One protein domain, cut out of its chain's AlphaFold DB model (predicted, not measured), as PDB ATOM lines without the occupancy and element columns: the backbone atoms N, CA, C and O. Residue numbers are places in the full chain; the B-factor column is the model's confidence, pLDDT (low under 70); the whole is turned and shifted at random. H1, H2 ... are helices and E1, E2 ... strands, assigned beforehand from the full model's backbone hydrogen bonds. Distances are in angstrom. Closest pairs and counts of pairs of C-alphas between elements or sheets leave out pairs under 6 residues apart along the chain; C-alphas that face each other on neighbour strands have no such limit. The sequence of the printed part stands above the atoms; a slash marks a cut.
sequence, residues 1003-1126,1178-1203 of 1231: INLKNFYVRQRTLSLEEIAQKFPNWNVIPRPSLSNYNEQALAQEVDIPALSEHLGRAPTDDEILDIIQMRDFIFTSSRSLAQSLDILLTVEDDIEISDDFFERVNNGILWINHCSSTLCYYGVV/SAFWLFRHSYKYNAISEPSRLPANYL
ATOM      1  N   ILE A1003      71.008  97.431 106.501       71.00
ATOM      2  CA  ILE A1003      72.195  97.639 107.338       71.00
ATOM      3  C   ILE A1003      73.452  97.630 106.456       71.00
ATOM      4  O   ILE A1003      73.783  96.629 105.816       71.00
ATOM      5  N   ASN A1004      74.168  98.752 106.434       80.31
ATOM      6  CA  ASN A1004      75.418  98.879 105.704       80.31
ATOM      7  C   ASN A1004      76.539  98.174 106.486       80.31
ATOM      8  O   ASN A1004      77.200  98.782 107.326       80.31
ATOM      9  N   LEU A1005      76.763  96.888 106.194       81.94
ATOM     10  CA  LEU A1005      77.785  96.052 106.846       81.94
ATOM     11  C   LEU A1005      79.216  96.623 106.739       81.94
ATOM     12  O   LEU A1005      80.081  96.260 107.528       81.94
ATOM     13  N   LYS A1006      79.469  97.593 105.848       83.75
ATOM     14  CA  LYS A1006      80.739  98.343 105.803       83.75
ATOM     15  C   LYS A1006      80.980  99.233 107.027       83.75
ATOM     16  O   LYS A1006      82.086  99.739 107.179       83.75
ATOM     17  N   ASN A1007      79.981  99.420 107.887       87.69
ATOM     18  CA  ASN A1007      80.098 100.134 109.161       87.69
ATOM     19  C   ASN A1007      80.209  99.176 110.361       87.69
ATOM     20  O   ASN A1007      80.155  99.615 111.510       87.69
ATOM     21  N   PHE A1008      80.312  97.869 110.099       91.94
ATOM     22  CA  PHE A1008      80.425  96.826 111.109       91.94
ATOM     23  C   PHE A1008      81.891  96.390 111.206       91.94
ATOM     24  O   PHE A1008      82.582  96.257 110.189       91.94
ATOM     25  N   TYR A1009      82.375  96.220 112.433       94.50
ATOM     26  CA  TYR A1009      83.784  96.013 112.756       94.50
ATOM     27  C   TYR A1009      83.969  94.825 113.705       94.50
ATOM     28  O   TYR A1009      83.119  94.568 114.556       94.50
ATOM     29  N   VAL A1010      85.085  94.111 113.565       95.81
ATOM     30  CA  VAL A1010      85.487  93.025 114.473       95.81
ATOM     31  C   VAL A1010      86.858  93.339 115.055       95.81
ATOM     32  O   VAL A1010      87.830  93.487 114.313       95.81
ATOM     33  N   ARG A1011      86.944  93.419 116.381       95.19
ATOM     34  CA  ARG A1011      88.184  93.498 117.152       95.19
ATOM     35  C   ARG A1011      88.752  92.089 117.317       95.19
ATOM     36  O   ARG A1011      88.157  91.255 117.993       95.19
ATOM     37  N   GLN A1012      89.904  91.830 116.703       96.69
ATOM     38  CA  GLN A1012      90.592  90.548 116.848       96.69
ATOM     39  C   GLN A1012      91.102  90.344 118.287       96.69
ATOM     40  O   GLN A1012      91.744  91.230 118.857       96.69
ATOM     41  N   ARG A1013      90.861  89.158 118.839       93.50
ATOM     42  CA  ARG A1013      91.270  88.690 120.165       93.50
ATOM     43  C   ARG A1013      91.961  87.339 120.068       93.50
ATOM     44  O   ARG A1013      93.144  87.238 120.381       93.50
ATOM     45  N   THR A1014      91.213  86.329 119.634       93.88
ATOM     46  CA  THR A1014      91.575  84.909 119.739       93.88
ATOM     47  C   THR A1014      91.632  84.202 118.391       93.88
ATOM     48  O   THR A1014      92.394  83.248 118.240       93.88
ATOM     49  N   LEU A1015      90.855  84.665 117.410       95.25
ATOM     50  CA  LEU A1015      90.726  84.025 116.108       95.25
ATOM     51  C   LEU A1015      91.787  84.533 115.130       95.25
ATOM     52  O   LEU A1015      92.216  85.691 115.160       95.25
ATOM     53  N   SER A1016      92.195  83.677 114.197       95.56
ATOM     54  CA  SER A1016      92.966  84.114 113.035       95.56
ATOM     55  C   SER A1016      92.124  85.009 112.117       95.56
ATOM     56  O   SER A1016      90.895  84.950 112.101       95.56
ATOM     57  N   LEU A1017      92.781  85.819 111.281       95.12
ATOM     58  CA  LEU A1017      92.087  86.668 110.303       95.12
ATOM     59  C   LEU A1017      91.244  85.853 109.300       95.12
ATOM     60  O   LEU A1017      90.268  86.368 108.758       95.12
ATOM     61  N   GLU A1018      91.602  84.587 109.075       95.88
ATOM     62  CA  GLU A1018      90.873  83.648 108.217       95.88
ATOM     63  C   GLU A1018      89.583  83.159 108.900       95.88
ATOM     64  O   GLU A1018      88.509  83.195 108.296       95.88
ATOM     65  N   GLU A1019      89.655  82.809 110.186       96.12
ATOM     66  CA  GLU A1019      88.489  82.447 111.006       96.12
ATOM     67  C   GLU A1019      87.541  83.638 111.212       96.12
ATOM     68  O   GLU A1019      86.324  83.471 111.128       96.12
ATOM     69  N   ILE A1020      88.068  84.858 111.390       95.06
ATOM     70  CA  ILE A1020      87.254  86.084 111.446       95.06
ATOM     71  C   ILE A1020      86.533  86.316 110.116       95.06
ATOM     72  O   ILE A1020      85.332  86.582 110.115       95.06
ATOM     73  N   ALA A1021      87.225  86.179 108.980       94.38
ATOM     74  CA  ALA A1021      86.610  86.334 107.662       94.38
ATOM     75  C   ALA A1021      85.515  85.283 107.386       94.38
ATOM     76  O   ALA A1021      84.567  85.568 106.651       94.38
ATOM     77  N   GLN A1022      85.620  84.094 107.993       94.81
ATOM     78  CA  GLN A1022      84.591  83.053 107.946       94.81
ATOM     79  C   GLN A1022      83.415  83.323 108.907       94.81
ATOM     80  O   GLN A1022      82.266  83.106 108.522       94.81
ATOM     81  N   LYS A1023      83.677  83.788 110.138       93.25
ATOM     82  CA  LYS A1023      82.663  84.027 111.186       93.25
ATOM     83  C   LYS A1023      81.888  85.339 110.987       93.25
ATOM     84  O   LYS A1023      80.695  85.388 111.274       93.25
ATOM     85  N   PHE A1024      82.532  86.376 110.450       94.12
ATOM     86  CA  PHE A1024      81.974  87.724 110.273       94.12
ATOM     87  C   PHE A1024      82.140  88.228 108.818       94.12
ATOM     88  O   PHE A1024      82.826  89.224 108.557       94.12
ATOM     89  N   PRO A1025      81.542  87.550 107.820       92.94
ATOM     90  CA  PRO A1025      81.788  87.848 106.411       92.94
ATOM     91  C   PRO A1025      81.347  89.269 106.026       92.94
ATOM     92  O   PRO A1025      80.204  89.670 106.248       92.94
ATOM     93  N   ASN A1026      82.239  89.998 105.346       92.69
ATOM     94  CA  ASN A1026      82.102  91.402 104.915       92.69
ATOM     95  C   ASN A1026      82.178  92.472 106.025       92.69
ATOM     96  O   ASN A1026      81.944  93.645 105.731       92.69
ATOM     97  N   TRP A1027      82.522  92.109 107.265       94.56
ATOM     98  CA  TRP A1027      82.826  93.079 108.322       94.56
ATOM     99  C   TRP A1027      84.279  93.576 108.194       94.56
ATOM    100  O   TRP A1027      85.140  92.891 107.638       94.56
ATOM    101  N   ASN A1028      84.577  94.762 108.723       95.12
ATOM    102  CA  ASN A1028      85.940  95.298 108.756       95.12
ATOM    103  C   ASN A1028      86.710  94.718 109.951       95.12
ATOM    104  O   ASN A1028      86.325  94.939 111.098       95.12
ATOM    105  N   VAL A1029      87.828  94.036 109.720       95.81
ATOM    106  CA  VAL A1029      88.650  93.518 110.826       95.81
ATOM    107  C   VAL A1029      89.621  94.591 111.315       95.81
ATOM    108  O   VAL A1029      90.365  95.165 110.521       95.81
ATOM    109  N   ILE A1030      89.634  94.832 112.624       96.00
ATOM    110  CA  ILE A1030      90.672  95.586 113.326       96.00
ATOM    111  C   ILE A1030      91.638  94.549 113.928       96.00
ATOM    112  O   ILE A1030      91.319  93.952 114.966       96.00
ATOM    113  N   PRO A1031      92.777  94.261 113.268       95.38
ATOM    114  CA  PRO A1031      93.685  93.195 113.684       95.38
ATOM    115  C   PRO A1031      94.300  93.491 115.054       95.38
ATOM    116  O   PRO A1031      94.458  94.653 115.431       95.38
ATOM    117  N   ARG A1032      94.667  92.444 115.800       94.94
ATOM    118  CA  ARG A1032      95.387  92.598 117.068       94.94
ATOM    119  C   ARG A1032      96.846  92.911 116.730       94.94
ATOM    120  O   ARG A1032      97.455  92.144 115.979       94.94
ATOM    121  N   PRO A1033      97.428  94.021 117.221       92.81
ATOM    122  CA  PRO A1033      98.850  94.261 117.024       92.81
ATOM    123  C   PRO A1033      99.665  93.165 117.729       92.81
ATOM    124  O   PRO A1033      99.198  92.550 118.684       92.81
ATOM    125  N   SER A1034     100.903  92.934 117.291       93.69
ATOM    126  CA  SER A1034     101.873  92.168 118.081       93.69
ATOM    127  C   SER A1034     102.868  93.138 118.696       93.69
ATOM    128  O   SER A1034     103.478  93.917 117.961       93.69
ATOM    129  N   LEU A1035     103.091  93.068 120.013       90.38
ATOM    130  CA  LEU A1035     104.094  93.904 120.686       90.38
ATOM    131  C   LEU A1035     105.505  93.675 120.127       90.38
ATOM    132  O   LEU A1035     106.293  94.611 120.088       90.38
ATOM    133  N   SER A1036     105.792  92.496 119.560       93.44
ATOM    134  CA  SER A1036     107.050  92.221 118.840       93.44
ATOM    135  C   SER A1036     107.338  93.175 117.674       93.44
ATOM    136  O   SER A1036     108.472  93.235 117.200       93.44
ATOM    137  N   ASN A1037     106.318  93.873 117.167       92.25
ATOM    138  CA  ASN A1037     106.433  94.802 116.045       92.25
ATOM    139  C   ASN A1037     106.796  96.225 116.505       92.25
ATOM    140  O   ASN A1037     107.172  97.054 115.675       92.25
ATOM    141  N   TYR A1038     106.714  96.502 117.810       93.12
ATOM    142  CA  TYR A1038     107.025  97.789 118.415       93.12
ATOM    143  C   TYR A1038     108.308  97.659 119.241       93.12
ATOM    144  O   TYR A1038     108.398  96.863 120.169       93.12
ATOM    145  N   ASN A1039     109.318  98.468 118.920       93.50
ATOM    146  CA  ASN A1039     110.403  98.720 119.870       93.50
ATOM    147  C   ASN A1039     109.936  99.736 120.930       93.50
ATOM    148  O   ASN A1039     108.938 100.421 120.721       93.50
ATOM    149  N   GLU A1040     110.668  99.870 122.040       89.81
ATOM    150  CA  GLU A1040     110.315 100.772 123.154       89.81
ATOM    151  C   GLU A1040     109.996 102.208 122.695       89.81
ATOM    152  O   GLU A1040     109.040 102.816 123.172       89.81
ATOM    153  N   GLN A1041     110.753 102.741 121.727       90.19
ATOM    154  CA  GLN A1041     110.554 104.094 121.201       90.19
ATOM    155  C   GLN A1041     109.280 104.218 120.353       90.19
ATOM    156  O   GLN A1041     108.629 105.257 120.396       90.19
ATOM    157  N   ALA A1042     108.929 103.185 119.584       88.56
ATOM    158  CA  ALA A1042     107.671 103.133 118.850       88.56
ATOM    159  C   ALA A1042     106.493 102.962 119.818       88.56
ATOM    160  O   ALA A1042     105.524 103.704 119.729       88.56
ATOM    161  N   LEU A1043     106.594 102.055 120.792       90.62
ATOM    162  CA  LEU A1043     105.523 101.800 121.755       90.62
ATOM    163  C   LEU A1043     105.192 103.053 122.586       90.62
ATOM    164  O   LEU A1043     104.021 103.377 122.754       90.62
ATOM    165  N   ALA A1044     106.214 103.818 122.986       87.38
ATOM    166  CA  ALA A1044     106.068 105.113 123.659       87.38
ATOM    167  C   ALA A1044     105.552 106.264 122.762       87.38
ATOM    168  O   ALA A1044     105.293 107.357 123.266       87.38
ATOM    169  N   GLN A1045     105.415 106.062 121.445       88.88
ATOM    170  CA  GLN A1045     104.675 106.973 120.555       88.88
ATOM    171  C   GLN A1045     103.193 106.586 120.450       88.88
ATOM    172  O   GLN A1045     102.353 107.464 120.249       88.88
ATOM    173  N   GLU A1046     102.868 105.302 120.619       89.56
ATOM    174  CA  GLU A1046     101.492 104.806 120.541       89.56
ATOM    175  C   GLU A1046     100.739 104.937 121.877       89.56
ATOM    176  O   GLU A1046      99.549 105.256 121.868       89.56
ATOM    177  N   VAL A1047     101.420 104.697 123.009       91.31
ATOM    178  CA  VAL A1047     100.846 104.665 124.368       91.31
ATOM    179  C   VAL A1047     101.800 105.311 125.383       91.31
ATOM    180  O   VAL A1047     102.966 104.931 125.483       91.31
ATOM    181  N   ASP A1048     101.294 106.240 126.200       92.81
ATOM    182  CA  ASP A1048     102.019 106.771 127.366       92.81
ATOM    183  C   ASP A1048     101.965 105.748 128.517       92.81
ATOM    184  O   ASP A1048     101.087 105.779 129.381       92.81
ATOM    185  N   ILE A1049     102.881 104.774 128.478       90.81
ATOM    186  CA  ILE A1049     102.980 103.708 129.488       90.81
ATOM    187  C   ILE A1049     103.173 104.273 130.911       90.81
ATOM    188  O   ILE A1049     102.524 103.745 131.815       90.81
ATOM    189  N   PRO A1050     103.992 105.317 131.164       91.62
ATOM    190  CA  PRO A1050     104.050 105.974 132.470       91.62
ATOM    191  C   PRO A1050     102.693 106.485 132.974       91.62
ATOM    192  O   PRO A1050     102.293 106.103 134.072       91.62
ATOM    193  N   ALA A1051     101.958 107.272 132.180       86.56
ATOM    194  CA  ALA A1051     100.655 107.808 132.584       86.56
ATOM    195  C   ALA A1051      99.598 106.703 132.773       86.56
ATOM    196  O   ALA A1051      98.798 106.748 133.707       86.56
ATOM    197  N   LEU A1052      99.629 105.669 131.925       86.44
ATOM    198  CA  LEU A1052      98.795 104.476 132.072       86.44
ATOM    199  C   LEU A1052      99.146 103.687 133.349       86.44
ATOM    200  O   LEU A1052      98.249 103.208 134.036       86.44
ATOM    201  N   SER A1053     100.431 103.598 133.709       90.12
ATOM    202  CA  SER A1053     100.880 102.920 134.936       90.12
ATOM    203  C   SER A1053     100.493 103.685 136.204       90.12
ATOM    204  O   SER A1053     100.126 103.079 137.208       90.12
ATOM    205  N   GLU A1054     100.568 105.019 136.158       87.81
ATOM    206  CA  GLU A1054     100.100 105.903 137.229       87.81
ATOM    207  C   GLU A1054      98.586 105.763 137.422       87.81
ATOM    208  O   GLU A1054      98.128 105.605 138.552       87.81
ATOM    209  N   HIS A1055      97.815 105.723 136.329       82.75
ATOM    210  CA  HIS A1055      96.369 105.527 136.388       82.75
ATOM    211  C   HIS A1055      95.963 104.162 136.969       82.75
ATOM    212  O   HIS A1055      95.086 104.098 137.828       82.75
ATOM    213  N   LEU A1056      96.592 103.070 136.522       80.38
ATOM    214  CA  LEU A1056      96.248 101.712 136.965       80.38
ATOM    215  C   LEU A1056      96.789 101.360 138.363       80.38
ATOM    216  O   LEU A1056      96.484 100.286 138.879       80.38
ATOM    217  N   GLY A1057      97.647 102.199 138.956       90.50
ATOM    218  CA  GLY A1057      98.369 101.890 140.199       90.50
ATOM    219  C   GLY A1057      99.377 100.731 140.079       90.50
ATOM    220  O   GLY A1057      99.960 100.303 141.076       90.50
ATOM    221  N   ARG A1058      99.586 100.215 138.863       95.38
ATOM    222  CA  ARG A1058     100.492  99.119 138.491       95.38
ATOM    223  C   ARG A1058     100.936  99.301 137.044       95.38
ATOM    224  O   ARG A1058     100.285 100.011 136.288       95.38
ATOM    225  N   ALA A1059     101.982  98.594 136.626       91.75
ATOM    226  CA  ALA A1059     102.283  98.493 135.201       91.75
ATOM    227  C   ALA A1059     101.080  97.890 134.428       91.75
ATOM    228  O   ALA A1059     100.455  96.937 134.925       91.75
ATOM    229  N   PRO A1060     100.746  98.414 133.236       91.81
ATOM    230  CA  PRO A1060      99.804  97.765 132.335       91.81
ATOM    231  C   PRO A1060     100.376  96.433 131.844       91.81
ATOM    232  O   PRO A1060     101.587  96.272 131.685       91.81
ATOM    233  N   THR A1061      99.487  95.481 131.597       95.00
ATOM    234  CA  THR A1061      99.803  94.218 130.929       95.00
ATOM    235  C   THR A1061      99.929  94.415 129.423       95.00
ATOM    236  O   THR A1061      99.361  95.348 128.848       95.00
ATOM    237  N   ASP A1062     100.633  93.492 128.770       93.38
ATOM    238  CA  ASP A1062     100.771  93.436 127.314       93.38
ATOM    239  C   ASP A1062      99.411  93.530 126.593       93.38
ATOM    240  O   ASP A1062      99.277  94.263 125.612       93.38
ATOM    241  N   ASP A1063      98.378  92.857 127.110       89.19
ATOM    242  CA  ASP A1063      97.035  92.865 126.525       89.19
ATOM    243  C   ASP A1063      96.294  94.202 126.685       89.19
ATOM    244  O   ASP A1063      95.581  94.601 125.765       89.19
ATOM    245  N   GLU A1064      96.490  94.928 127.791       90.50
ATOM    246  CA  GLU A1064      95.927  96.275 127.992       90.50
ATOM    247  C   GLU A1064      96.593  97.304 127.065       90.50
ATOM    248  O   GLU A1064      95.916  98.156 126.483       90.50
ATOM    249  N   ILE A1065      97.912  97.195 126.861       92.94
ATOM    250  CA  ILE A1065      98.649  98.026 125.894       92.94
ATOM    251  C   ILE A1065      98.139  97.751 124.472       92.94
ATOM    252  O   ILE A1065      97.839  98.689 123.727       92.94
ATOM    253  N   LEU A1066      98.000  96.474 124.095       91.19
ATOM    254  CA  LEU A1066      97.481  96.076 122.785       91.19
ATOM    255  C   LEU A1066      96.045  96.553 122.552       91.19
ATOM    256  O   LEU A1066      95.742  97.029 121.459       91.19
ATOM    257  N   ASP A1067      95.181  96.481 123.563       88.62
ATOM    258  CA  ASP A1067      93.792  96.931 123.473       88.62
ATOM    259  C   ASP A1067      93.668  98.438 123.231       88.62
ATOM    260  O   ASP A1067      92.823  98.856 122.436       88.62
ATOM    261  N   ILE A1068      94.523  99.252 123.857       89.19
ATOM    262  CA  ILE A1068      94.541 100.708 123.653       89.19
ATOM    263  C   ILE A1068      94.981 101.049 122.222       89.19
ATOM    264  O   ILE A1068      94.325 101.856 121.557       89.19
ATOM    265  N   ILE A1069      96.031 100.393 121.711       92.25
ATOM    266  CA  ILE A1069      96.481 100.552 120.316       92.25
ATOM    267  C   ILE A1069      95.361 100.130 119.352       92.25
ATOM    268  O   ILE A1069      95.005 100.871 118.436       92.25
ATOM    269  N   GLN A1070      94.738  98.976 119.594       92.62
ATOM    270  CA  GLN A1070      93.683  98.422 118.746       92.62
ATOM    271  C   GLN A1070      92.405  99.287 118.752       92.62
ATOM    272  O   GLN A1070      91.786  99.488 117.706       92.62
ATOM    273  N   MET A1071      92.024  99.858 119.901       87.38
ATOM    274  CA  MET A1071      90.897 100.792 120.020       87.38
ATOM    275  C   MET A1071      91.178 102.121 119.302       87.38
ATOM    276  O   MET A1071      90.306 102.659 118.613       87.38
ATOM    277  N   ARG A1072      92.405 102.642 119.399       87.12
ATOM    278  CA  ARG A1072      92.839 103.833 118.654       87.12
ATOM    279  C   ARG A1072      92.785 103.596 117.143       87.12
ATOM    280  O   ARG A1072      92.271 104.440 116.406       87.12
ATOM    281  N   ASP A1073      93.253 102.442 116.684       88.25
ATOM    282  CA  ASP A1073      93.258 102.082 115.265       88.25
ATOM    283  C   ASP A1073      91.829 101.829 114.737       88.25
ATOM    284  O   ASP A1073      91.516 102.207 113.602       88.25
ATOM    285  N   PHE A1074      90.910 101.321 115.573       89.81
ATOM    286  CA  PHE A1074      89.466 101.318 115.297       89.81
ATOM    287  C   PHE A1074      88.908 102.740 115.123       89.81
ATOM    288  O   PHE A1074      88.232 103.008 114.127       89.81
ATOM    289  N   ILE A1075      89.208 103.675 116.032       83.94
ATOM    290  CA  ILE A1075      88.762 105.079 115.937       83.94
ATOM    291  C   ILE A1075      89.307 105.739 114.658       83.94
ATOM    292  O   ILE A1075      88.570 106.411 113.931       83.94
ATOM    293  N   PHE A1076      90.580 105.520 114.323       82.88
ATOM    294  CA  PHE A1076      91.208 106.097 113.131       82.88
ATOM    295  C   PHE A1076      90.690 105.488 111.814       82.88
ATOM    296  O   PHE A1076      90.544 106.188 110.810       82.88
ATOM    297  N   THR A1077      90.356 104.196 111.814       82.06
ATOM    298  CA  THR A1077      89.779 103.504 110.649       82.06
ATOM    299  C   THR A1077      88.310 103.873 110.442       82.06
ATOM    300  O   THR A1077      87.894 104.168 109.321       82.06
ATOM    301  N   SER A1078      87.517 103.900 111.514       81.69
ATOM    302  CA  SER A1078      86.076 104.166 111.450       81.69
ATOM    303  C   SER A1078      85.748 105.641 111.210       81.69
ATOM    304  O   SER A1078      84.842 105.937 110.429       81.69
ATOM    305  N   SER A1079      86.528 106.578 111.762       78.12
ATOM    306  CA  SER A1079      86.359 108.018 111.495       78.12
ATOM    307  C   SER A1079      86.485 108.369 110.002       78.12
ATOM    308  O   SER A1079      85.724 109.198 109.501       78.12
ATOM    309  N   ARG A1080      87.363 107.682 109.253       75.56
ATOM    310  CA  ARG A1080      87.479 107.812 107.785       75.56
ATOM    311  C   ARG A1080      86.237 107.333 107.019       75.56
ATOM    312  O   ARG A1080      85.970 107.873 105.948       75.56
ATOM    313  N   SER A1081      85.492 106.357 107.548       68.44
ATOM    314  CA  SER A1081      84.221 105.882 106.964       68.44
ATOM    315  C   SER A1081      83.044 106.798 107.337       68.44
ATOM    316  O   SER A1081      82.249 107.192 106.481       68.44
ATOM    317  N   LEU A1082      82.977 107.230 108.605       66.62
ATOM    318  CA  LEU A1082      81.966 108.175 109.099       66.62
ATOM    319  C   LEU A1082      82.017 109.540 108.406       66.62
ATOM    320  O   LEU A1082      80.971 110.136 108.179       66.62
ATOM    321  N   ALA A1083      83.193 110.008 107.978       58.47
ATOM    322  CA  ALA A1083      83.325 111.251 107.209       58.47
ATOM    323  C   ALA A1083      82.531 111.271 105.876       58.47
ATOM    324  O   ALA A1083      82.490 112.302 105.205       58.47
ATOM    325  N   GLN A1084      81.918 110.148 105.476       53.56
ATOM    326  CA  GLN A1084      81.103 110.001 104.268       53.56
ATOM    327  C   GLN A1084      79.641 109.591 104.548       53.56
ATOM    328  O   GLN A1084      78.864 109.478 103.600       53.56
ATOM    329  N   SER A1085      79.235 109.359 105.806       54.38
ATOM    330  CA  SER A1085      77.886 108.865 106.137       54.38
ATOM    331  C   SER A1085      77.398 109.265 107.540       54.38
ATOM    332  O   SER A1085      78.168 109.374 108.490       54.38
ATOM    333  N   LEU A1086      76.081 109.445 107.693       52.62
ATOM    334  CA  LEU A1086      75.415 109.687 108.989       52.62
ATOM    335  C   LEU A1086      75.024 108.374 109.698       52.62
ATOM    336  O   LEU A1086      74.047 108.328 110.449       52.62
ATOM    337  N   ASP A1087      75.771 107.307 109.427       69.62
ATOM    338  CA  ASP A1087      75.434 105.948 109.828       69.62
ATOM    339  C   ASP A1087      75.888 105.630 111.267       69.62
ATOM    340  O   ASP A1087      76.651 106.365 111.900       69.62
ATOM    341  N   ILE A1088      75.398 104.505 111.787       78.50
ATOM    342  CA  ILE A1088      75.806 103.934 113.074       78.50
ATOM    343  C   ILE A1088      76.958 102.951 112.839       78.50
ATOM    344  O   ILE A1088      76.867 102.082 111.970       78.50
ATOM    345  N   LEU A1089      78.021 103.079 113.637       83.38
ATOM    346  CA  LEU A1089      79.075 102.066 113.741       83.38
ATOM    347  C   LEU A1089      78.649 100.963 114.712       83.38
ATOM    348  O   LEU A1089      78.104 101.276 115.771       83.38
ATOM    349  N   LEU A1090      78.991  99.714 114.394       88.25
ATOM    350  CA  LEU A1090      79.005  98.596 115.340       88.25
ATOM    351  C   LEU A1090      80.426  98.023 115.406       88.25
ATOM    352  O   LEU A1090      81.026  97.791 114.358       88.25
ATOM    353  N   THR A1091      80.938  97.732 116.603       90.38
ATOM    354  CA  THR A1091      82.108  96.849 116.768       90.38
ATOM    355  C   THR A1091      81.821  95.731 117.769       90.38
ATOM    356  O   THR A1091      81.081  95.954 118.732       90.38
ATOM    357  N   VAL A1092      82.390  94.551 117.516       93.00
ATOM    358  CA  VAL A1092      82.304  93.333 118.351       93.00
ATOM    359  C   VAL A1092      83.686  92.714 118.530       93.00
ATOM    360  O   VAL A1092      84.593  93.021 117.760       93.00
ATOM    361  N   GLU A1093      83.859  91.827 119.503       94.06
ATOM    362  CA  GLU A1093      85.097  91.046 119.673       94.06
ATOM    363  C   GLU A1093      84.991  89.691 118.942       94.06
ATOM    364  O   GLU A1093      83.886  89.199 118.704       94.06
ATOM    365  N   ASP A1094      86.114  89.118 118.485       95.06
ATOM    366  CA  ASP A1094      86.071  87.948 117.586       95.06
ATOM    367  C   ASP A1094      85.604  86.635 118.229       95.06
ATOM    368  O   ASP A1094      85.134  85.736 117.528       95.06
ATOM    369  N   ASP A1095      85.673  86.545 119.551       89.62
ATOM    370  CA  ASP A1095      85.235  85.424 120.374       89.62
ATOM    371  C   ASP A1095      83.706  85.394 120.548       89.62
ATOM    372  O   ASP A1095      83.114  84.314 120.507       89.62
ATOM    373  N   ILE A1096      83.047  86.557 120.593       89.19
ATOM    374  CA  ILE A1096      81.591  86.721 120.765       89.19
ATOM    375  C   ILE A1096      80.773  85.825 119.821       89.19
ATOM    376  O   ILE A1096      80.941  85.845 118.598       89.19
ATOM    377  N   GLU A1097      79.842  85.047 120.377       88.75
ATOM    378  CA  GLU A1097      78.846  84.304 119.599       88.75
ATOM    379  C   GLU A1097      77.707  85.234 119.153       88.75
ATOM    380  O   GLU A1097      76.924  85.730 119.964       88.75
ATOM    381  N   ILE A1098      77.593  85.450 117.841       84.62
ATOM    382  CA  ILE A1098      76.442  86.116 117.224       84.62
ATOM    383  C   ILE A1098      75.359  85.066 116.955       84.62
ATOM    384  O   ILE A1098      75.599  84.104 116.229       84.62
ATOM    385  N   SER A1099      74.164  85.255 117.522       86.50
ATOM    386  CA  SER A1099      72.987  84.424 117.227       86.50
ATOM    387  C   SER A1099      72.290  84.853 115.932       86.50
ATOM    388  O   SER A1099      72.379  86.014 115.532       86.50
ATOM    389  N   ASP A1100      71.546  83.940 115.300       80.62
ATOM    390  CA  ASP A1100      70.890  84.165 113.998       80.62
ATOM    391  C   ASP A1100      69.973  85.409 113.970       80.62
ATOM    392  O   ASP A1100      69.883  86.112 112.964       80.62
ATOM    393  N   ASP A1101      69.335  85.723 115.100       81.25
ATOM    394  CA  ASP A1101      68.425  86.858 115.302       81.25
ATOM    395  C   ASP A1101      69.125  88.175 115.711       81.25
ATOM    396  O   ASP A1101      68.478  89.205 115.923       81.25
ATOM    397  N   PHE A1102      70.459  88.190 115.809       83.75
ATOM    398  CA  PHE A1102      71.227  89.377 116.197       83.75
ATOM    399  C   PHE A1102      71.018  90.553 115.239       83.75
ATOM    400  O   PHE A1102      70.759  91.670 115.689       83.75
ATOM    401  N   PHE A1103      71.091  90.314 113.926       78.69
ATOM    402  CA  PHE A1103      70.912  91.373 112.927       78.69
ATOM    403  C   PHE A1103      69.492  91.947 112.943       78.69
ATOM    404  O   PHE A1103      69.331  93.146 112.729       78.69
ATOM    405  N   GLU A1104      68.479  91.134 113.254       76.19
ATOM    406  CA  GLU A1104      67.101  91.600 113.432       76.19
ATOM    407  C   GLU A1104      66.996  92.529 114.651       76.19
ATOM    408  O   GLU A1104      66.506  93.653 114.533       76.19
ATOM    409  N   ARG A1105      67.559  92.129 115.801       75.31
ATOM    410  CA  ARG A1105      67.601  92.981 117.004       75.31
ATOM    411  C   ARG A1105      68.382  94.278 116.785       75.31
ATOM    412  O   ARG A1105      67.921  95.333 117.217       75.31
ATOM    413  N   VAL A1106      69.522  94.234 116.090       75.69
ATOM    414  CA  VAL A1106      70.299  95.438 115.744       75.69
ATOM    415  C   VAL A1106      69.517  96.339 114.784       75.69
ATOM    416  O   VAL A1106      69.479  97.548 114.999       75.69
ATOM    417  N   ASN A1107      68.832  95.782 113.781       73.12
ATOM    418  CA  ASN A1107      67.983  96.557 112.873       73.12
ATOM    419  C   ASN A1107      66.846  97.259 113.631       73.12
ATOM    420  O   ASN A1107      66.652  98.466 113.486       73.12
ATOM    421  N   ASN A1108      66.155  96.531 114.509       71.75
ATOM    422  CA  ASN A1108      65.065  97.061 115.328       71.75
ATOM    423  C   ASN A1108      65.565  98.143 116.306       71.75
ATOM    424  O   ASN A1108      64.916  99.177 116.465       71.75
ATOM    425  N   GLY A1109      66.759  97.971 116.888       72.31
ATOM    426  CA  GLY A1109      67.429  98.994 117.699       72.31
ATOM    427  C   GLY A1109      67.802 100.253 116.904       72.31
ATOM    428  O   GLY A1109      67.546 101.367 117.358       72.31
ATOM    429  N   ILE A1110      68.335 100.104 115.687       68.94
ATOM    430  CA  ILE A1110      68.652 101.224 114.783       68.94
ATOM    431  C   ILE A1110      67.377 101.982 114.376       68.94
ATOM    432  O   ILE A1110      67.365 103.216 114.381       68.94
ATOM    433  N   LEU A1111      66.289 101.275 114.060       64.88
ATOM    434  CA  LEU A1111      64.986 101.879 113.761       64.88
ATOM    435  C   LEU A1111      64.435 102.650 114.974       64.88
ATOM    436  O   LEU A1111      63.985 103.787 114.825       64.88
ATOM    437  N   TRP A1112      64.546 102.086 116.180       63.66
ATOM    438  CA  TRP A1112      64.131 102.735 117.428       63.66
ATOM    439  C   TRP A1112      64.951 104.001 117.737       63.66
ATOM    440  O   TRP A1112      64.371 105.059 117.985       63.66
ATOM    441  N   ILE A1113      66.285 103.951 117.623       62.19
ATOM    442  CA  ILE A1113      67.175 105.114 117.821       62.19
ATOM    443  C   ILE A1113      66.835 106.246 116.838       62.19
ATOM    444  O   ILE A1113      66.807 107.417 117.224       62.19
ATOM    445  N   ASN A1114      66.529 105.915 115.579       59.56
ATOM    446  CA  ASN A1114      66.092 106.901 114.587       59.56
ATOM    447  C   ASN A1114      64.694 107.481 114.889       59.56
ATOM    448  O   ASN A1114      64.443 108.645 114.581       59.56
ATOM    449  N   HIS A1115      63.799 106.713 115.519       54.75
ATOM    450  CA  HIS A1115      62.452 107.159 115.898       54.75
ATOM    451  C   HIS A1115      62.453 108.103 117.117       54.75
ATOM    452  O   HIS A1115      61.707 109.084 117.150       54.75
ATOM    453  N   CYS A1116      63.312 107.851 118.110       47.91
ATOM    454  CA  CYS A1116      63.275 108.524 119.417       47.91
ATOM    455  C   CYS A1116      63.729 109.996 119.436       47.91
ATOM    456  O   CYS A1116      63.631 110.638 120.482       47.91
ATOM    457  N   SER A1117      64.203 110.548 118.310       36.38
ATOM    458  CA  SER A1117      64.512 111.984 118.103       36.38
ATOM    459  C   SER A1117      65.528 112.633 119.066       36.38
ATOM    460  O   SER A1117      65.796 113.828 118.957       36.38
ATOM    461  N   SER A1118      66.114 111.873 119.991       35.28
ATOM    462  CA  SER A1118      66.935 112.356 121.106       35.28
ATOM    463  C   SER A1118      68.410 111.975 120.939       35.28
ATOM    464  O   SER A1118      68.760 110.911 120.425       35.28
ATOM    465  N   THR A1119      69.301 112.878 121.352       34.59
ATOM    466  CA  THR A1119      70.749 112.767 121.114       34.59
ATOM    467  C   THR A1119      71.443 112.015 122.252       34.59
ATOM    468  O   THR A1119      72.155 112.610 123.056       34.59
ATOM    469  N   LEU A1120      71.231 110.701 122.324       34.22
ATOM    470  CA  LEU A1120      71.861 109.807 123.302       34.22
ATOM    471  C   LEU A1120      72.733 108.753 122.604       34.22
ATOM    472  O   LEU A1120      72.340 108.182 121.588       34.22
ATOM    473  N   CYS A1121      73.919 108.492 123.161       34.25
ATOM    474  CA  CYS A1121      74.696 107.296 122.827       34.25
ATOM    475  C   CYS A1121      74.107 106.118 123.609       34.25
ATOM    476  O   CYS A1121      73.900 106.241 124.815       34.25
ATOM    477  N   TYR A1122      73.832 105.006 122.930       36.69
ATOM    478  CA  TYR A1122      73.166 103.852 123.528       36.69
ATOM    479  C   TYR A1122      74.173 102.716 123.734       36.69
ATOM    480  O   TYR A1122      74.675 102.154 122.763       36.69
ATOM    481  N   TYR A1123      74.455 102.380 124.993       36.56
ATOM    482  CA  TYR A1123      75.157 101.152 125.365       36.56
ATOM    483  C   TYR A1123      74.088 100.104 125.689       36.56
ATOM    484  O   TYR A1123      73.328 100.276 126.638       36.56
ATOM    485  N   GLY A1124      73.968  99.074 124.850       34.47
ATOM    486  CA  GLY A1124      72.896  98.079 124.938       34.47
ATOM    487  C   GLY A1124      73.441  96.664 125.089       34.47
ATOM    488  O   GLY A1124      74.055  96.142 124.162       34.47
ATOM    489  N   VAL A1125      73.170  96.031 126.232       29.36
ATOM    490  CA  VAL A1125      73.507  94.621 126.478       29.36
ATOM    491  C   VAL A1125      72.453  93.720 125.834       29.36
ATOM    492  O   VAL A1125      71.268  93.803 126.152       29.36
ATOM    493  N   VAL A1126      72.883  92.811 124.957       36.91
ATOM    494  CA  VAL A1126      72.014  91.816 124.308       36.91
ATOM    495  C   VAL A1126      72.252  90.442 124.946       36.91
ATOM    496  O   VAL A1126      72.951  89.611 124.371       36.91
ATOM    497  N   SER A1178      82.171  93.919 127.842       34.09
ATOM    498  CA  SER A1178      82.881  94.727 126.820       34.09
ATOM    499  C   SER A1178      82.413  94.578 125.357       34.09
ATOM    500  O   SER A1178      82.985  95.188 124.451       34.09
ATOM    501  N   ALA A1179      81.395  93.754 125.102       41.12
ATOM    502  CA  ALA A1179      81.218  93.055 123.827       41.12
ATOM    503  C   ALA A1179      80.666  93.873 122.639       41.12
ATOM    504  O   ALA A1179      80.850  93.454 121.496       41.12
ATOM    505  N   PHE A1180      79.968  94.995 122.866       39.75
ATOM    506  CA  PHE A1180      79.242  95.723 121.811       39.75
ATOM    507  C   PHE A1180      79.298  97.243 121.992       39.75
ATOM    508  O   PHE A1180      78.961  97.759 123.058       39.75
ATOM    509  N   TRP A1181      79.629  97.975 120.922       51.81
ATOM    510  CA  TRP A1181      79.707  99.442 120.950       51.81
ATOM    511  C   TRP A1181      78.950 100.063 119.772       51.81
ATOM    512  O   TRP A1181      79.216  99.712 118.620       51.81
ATOM    513  N   LEU A1182      78.046 101.010 120.060       44.91
ATOM    514  CA  LEU A1182      77.348 101.841 119.070       44.91
ATOM    515  C   LEU A1182      77.822 103.298 119.152       44.91
ATOM    516  O   LEU A1182      77.757 103.922 120.212       44.91
ATOM    517  N   PHE A1183      78.212 103.877 118.014       48.31
ATOM    518  CA  PHE A1183      78.643 105.279 117.931       48.31
ATOM    519  C   PHE A1183      77.828 106.083 116.912       48.31
ATOM    520  O   PHE A1183      77.453 105.572 115.855       48.31
ATOM    521  N   ARG A1184      77.603 107.372 117.213       36.62
ATOM    522  CA  ARG A1184      76.953 108.358 116.332       36.62
ATOM    523  C   ARG A1184      77.802 109.634 116.254       36.62
ATOM    524  O   ARG A1184      78.279 110.125 117.270       36.62
ATOM    525  N   HIS A1185      77.955 110.177 115.046       42.19
ATOM    526  CA  HIS A1185      78.973 111.163 114.632       42.19
ATOM    527  C   HIS A1185      79.077 112.480 115.456       42.19
ATOM    528  O   HIS A1185      80.070 113.198 115.353       42.19
ATOM    529  N   SER A1186      78.081 112.869 116.256       31.75
ATOM    530  CA  SER A1186      77.942 114.256 116.742       31.75
ATOM    531  C   SER A1186      78.843 114.696 117.913       31.75
ATOM    532  O   SER A1186      78.785 115.869 118.273       31.75
ATOM    533  N   TYR A1187      79.666 113.827 118.514       36.47
ATOM    534  CA  TYR A1187      80.562 114.185 119.632       36.47
ATOM    535  C   TYR A1187      81.939 113.492 119.558       36.47
ATOM    536  O   TYR A1187      82.077 112.439 118.945       36.47
ATOM    537  N   LYS A1188      82.935 114.075 120.253       47.28
ATOM    538  CA  LYS A1188      84.335 113.604 120.432       47.28
ATOM    539  C   LYS A1188      85.340 113.799 119.272       47.28
ATOM    540  O   LYS A1188      86.312 113.054 119.196       47.28
ATOM    541  N   TYR A1189      85.248 114.867 118.468       40.25
ATOM    542  CA  TYR A1189      86.362 115.221 117.555       40.25
ATOM    543  C   TYR A1189      87.687 115.489 118.309       40.25
ATOM    544  O   TYR A1189      88.750 115.079 117.858       40.25
ATOM    545  N   ASN A1190      87.628 116.076 119.513       37.94
ATOM    546  CA  ASN A1190      88.816 116.371 120.330       37.94
ATOM    547  C   ASN A1190      89.583 115.115 120.798       37.94
ATOM    548  O   ASN A1190      90.779 115.199 121.058       37.94
ATOM    549  N   ALA A1191      88.924 113.952 120.892       44.00
ATOM    550  CA  ALA A1191      89.587 112.681 121.212       44.00
ATOM    551  C   ALA A1191      90.282 112.052 119.987       44.00
ATOM    552  O   ALA A1191      91.125 111.174 120.134       44.00
ATOM    553  N   ILE A1192      89.929 112.506 118.779       43.59
ATOM    554  CA  ILE A1192      90.491 112.038 117.504       43.59
ATOM    555  C   ILE A1192      91.753 112.846 117.138       43.59
ATOM    556  O   ILE A1192      92.605 112.349 116.404       43.59
ATOM    557  N   SER A1193      91.907 114.071 117.659       37.50
ATOM    558  CA  SER A1193      93.028 114.967 117.330       37.50
ATOM    559  C   SER A1193      94.322 114.743 118.125       37.50
ATOM    560  O   SER A1193      95.390 114.957 117.562       37.50
ATOM    561  N   GLU A1194      94.262 114.316 119.395       46.19
ATOM    562  CA  GLU A1194      95.459 114.029 120.219       46.19
ATOM    563  C   GLU A1194      95.297 112.730 121.052       46.19
ATOM    564  O   GLU A1194      95.081 112.794 122.263       46.19
ATOM    565  N   PRO A1195      95.398 111.529 120.439       42.00
ATOM    566  CA  PRO A1195      95.131 110.258 121.133       42.00
ATOM    567  C   PRO A1195      96.104 109.917 122.271       42.00
ATOM    568  O   PRO A1195      95.726 109.231 123.214       42.00
ATOM    569  N   SER A1196      97.336 110.432 122.232       42.50
ATOM    570  CA  SER A1196      98.359 110.219 123.270       42.50
ATOM    571  C   SER A1196      98.096 110.990 124.577       42.50
ATOM    572  O   SER A1196      98.988 111.112 125.410       42.50
ATOM    573  N   ARG A1197      96.903 111.582 124.729       44.59
ATOM    574  CA  ARG A1197      96.473 112.408 125.870       44.59
ATOM    575  C   ARG A1197      95.030 112.107 126.294       44.59
ATOM    576  O   ARG A1197      94.298 113.004 126.716       44.59
ATOM    577  N   LEU A1198      94.601 110.848 126.179       43.72
ATOM    578  CA  LEU A1198      93.360 110.403 126.817       43.72
ATOM    579  C   LEU A1198      93.468 110.637 128.339       43.72
ATOM    580  O   LEU A1198      94.450 110.204 128.943       43.72
ATOM    581  N   PRO A1199      92.512 111.344 128.969       42.00
ATOM    582  CA  PRO A1199      92.587 111.645 130.394       42.00
ATOM    583  C   PRO A1199      92.348 110.383 131.231       42.00
ATOM    584  O   PRO A1199      91.615 109.488 130.811       42.00
ATOM    585  N   ALA A1200      92.930 110.338 132.433       38.44
ATOM    586  CA  ALA A1200      92.894 109.198 133.356       38.44
ATOM    587  C   ALA A1200      91.490 108.574 133.513       38.44
ATOM    588  O   ALA A1200      91.304 107.380 133.311       38.44
ATOM    589  N   ASN A1201      90.473 109.404 133.738       38.47
ATOM    590  CA  ASN A1201      89.062 109.027 133.871       38.47
ATOM    591  C   ASN A1201      88.383 108.527 132.568       38.47
ATOM    592  O   ASN A1201      87.161 108.415 132.494       38.47
ATOM    593  N   TYR A1202      89.154 108.239 131.515       43.16
ATOM    594  CA  TYR A1202      88.718 107.443 130.364       43.16
ATOM    595  C   TYR A1202      89.084 105.955 130.516       43.16
ATOM    596  O   TYR A1202      88.442 105.117 129.891       43.16
ATOM    597  N   LEU A1203      90.092 105.624 131.330       41.03
ATOM    598  CA  LEU A1203      90.669 104.280 131.475       41.03
ATOM    599  C   LEU A1203      89.993 103.432 132.570       41.03
ATOM    600  O   LEU A1203      90.049 102.207 132.498       41.03
TER     601      LEU A1203
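This is residues 1003 to 1126 and 1178 to 1203 of the 1231 residues of an uncharacterized protein of Bisgaard taxon 44 str. 111 (UniProt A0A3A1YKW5). A small twisted sheet of four short strands has one long helix, H4, running over one face along the strands, while the short helix H1 covers part of the E2 side. The short helices H2 and H3 sit at one end of the longest axis and H5 at the other, clear of the sheet; H6 lies near H4. The printed part has 150 residues, in the order E1 H1 E2 H2 H3 H4 E3 H5 E4 H6; its class is mixed, helices and strands. The sheet runs E2 E1 E3 E4, with E2, E1 and E3 parallel and E4 antiparallel to E3. The whole is compact, with a radius of gyration of the C-alphas of 16.6 A and spans of 46 by 36 by 29 A.

E1, residues 1008 to 1011, H1, residues 1017 to 1023, and E2, residues 1028 to 1030, form a strand-helix-strand unit, two parallel neighbour strands with a helix between, whose crossover is right-handed. N 1010 and O 1028 are 2.9 A apart. H1 is on the sheet and only just over E2, on which 3 of its 7 C-alphas fall. H2, residues 1040 to 1046, and H3, residues 1049 to 1056, meet only through their link. H4, residues 1062 to 1082, makes two layers with the sheet, a helix on one face, at a height over the sheet of 7.4 A. It is over E1 and E3, the latter residues 1089 to 1093, and runs along the strands, at 8 degrees to E1 on the local plane. H2 and H4 are close but not clearly touching; their closest C-alphas, those of Glu 1046 and Ile 1069, are 6.6 A apart. E1 and E3 are parallel, with N 1009 and O 1090 2.8 A apart. H5, residues 1102 to 1115, is apart from H4. E4, residues 1180 to 1183, is antiparallel to E3, with N 1091 and O 1181 3.3 A apart. H6, residues 1189 to 1193, and H4 are close but not clearly touching, the closest C-alphas, those of Ile 1075 and Ile 1192, being 7.3 A apart. Every O i to N i+4 pair is within hydrogen-bond range in H1, H2, H3, H5 and H6, and 15 of 17 in H4.

E1 begins at C-alpha 1008, (80.425, 96.826, 111.109). H4 spans 30.0 A from C-alpha 1062 at (100.771, 93.436, 127.314); H5 spans 19.8 A and E3 13.9 A. H6 ends at C-alpha 1193, (93.028, 114.967, 117.330).

The C-alphas farthest apart, those of Asn 1039 and His 1115, are 48.8 A apart. Residues 1127 to 1177 are cut out, with 11.5 A between C-alphas 1126 and 1178. Of the links printed whole, none is long. Mean pLDDT of the printed part is 74.4; residues 1081 to 1087, 1110 to 1126 and 1178 to 1203 are under 70.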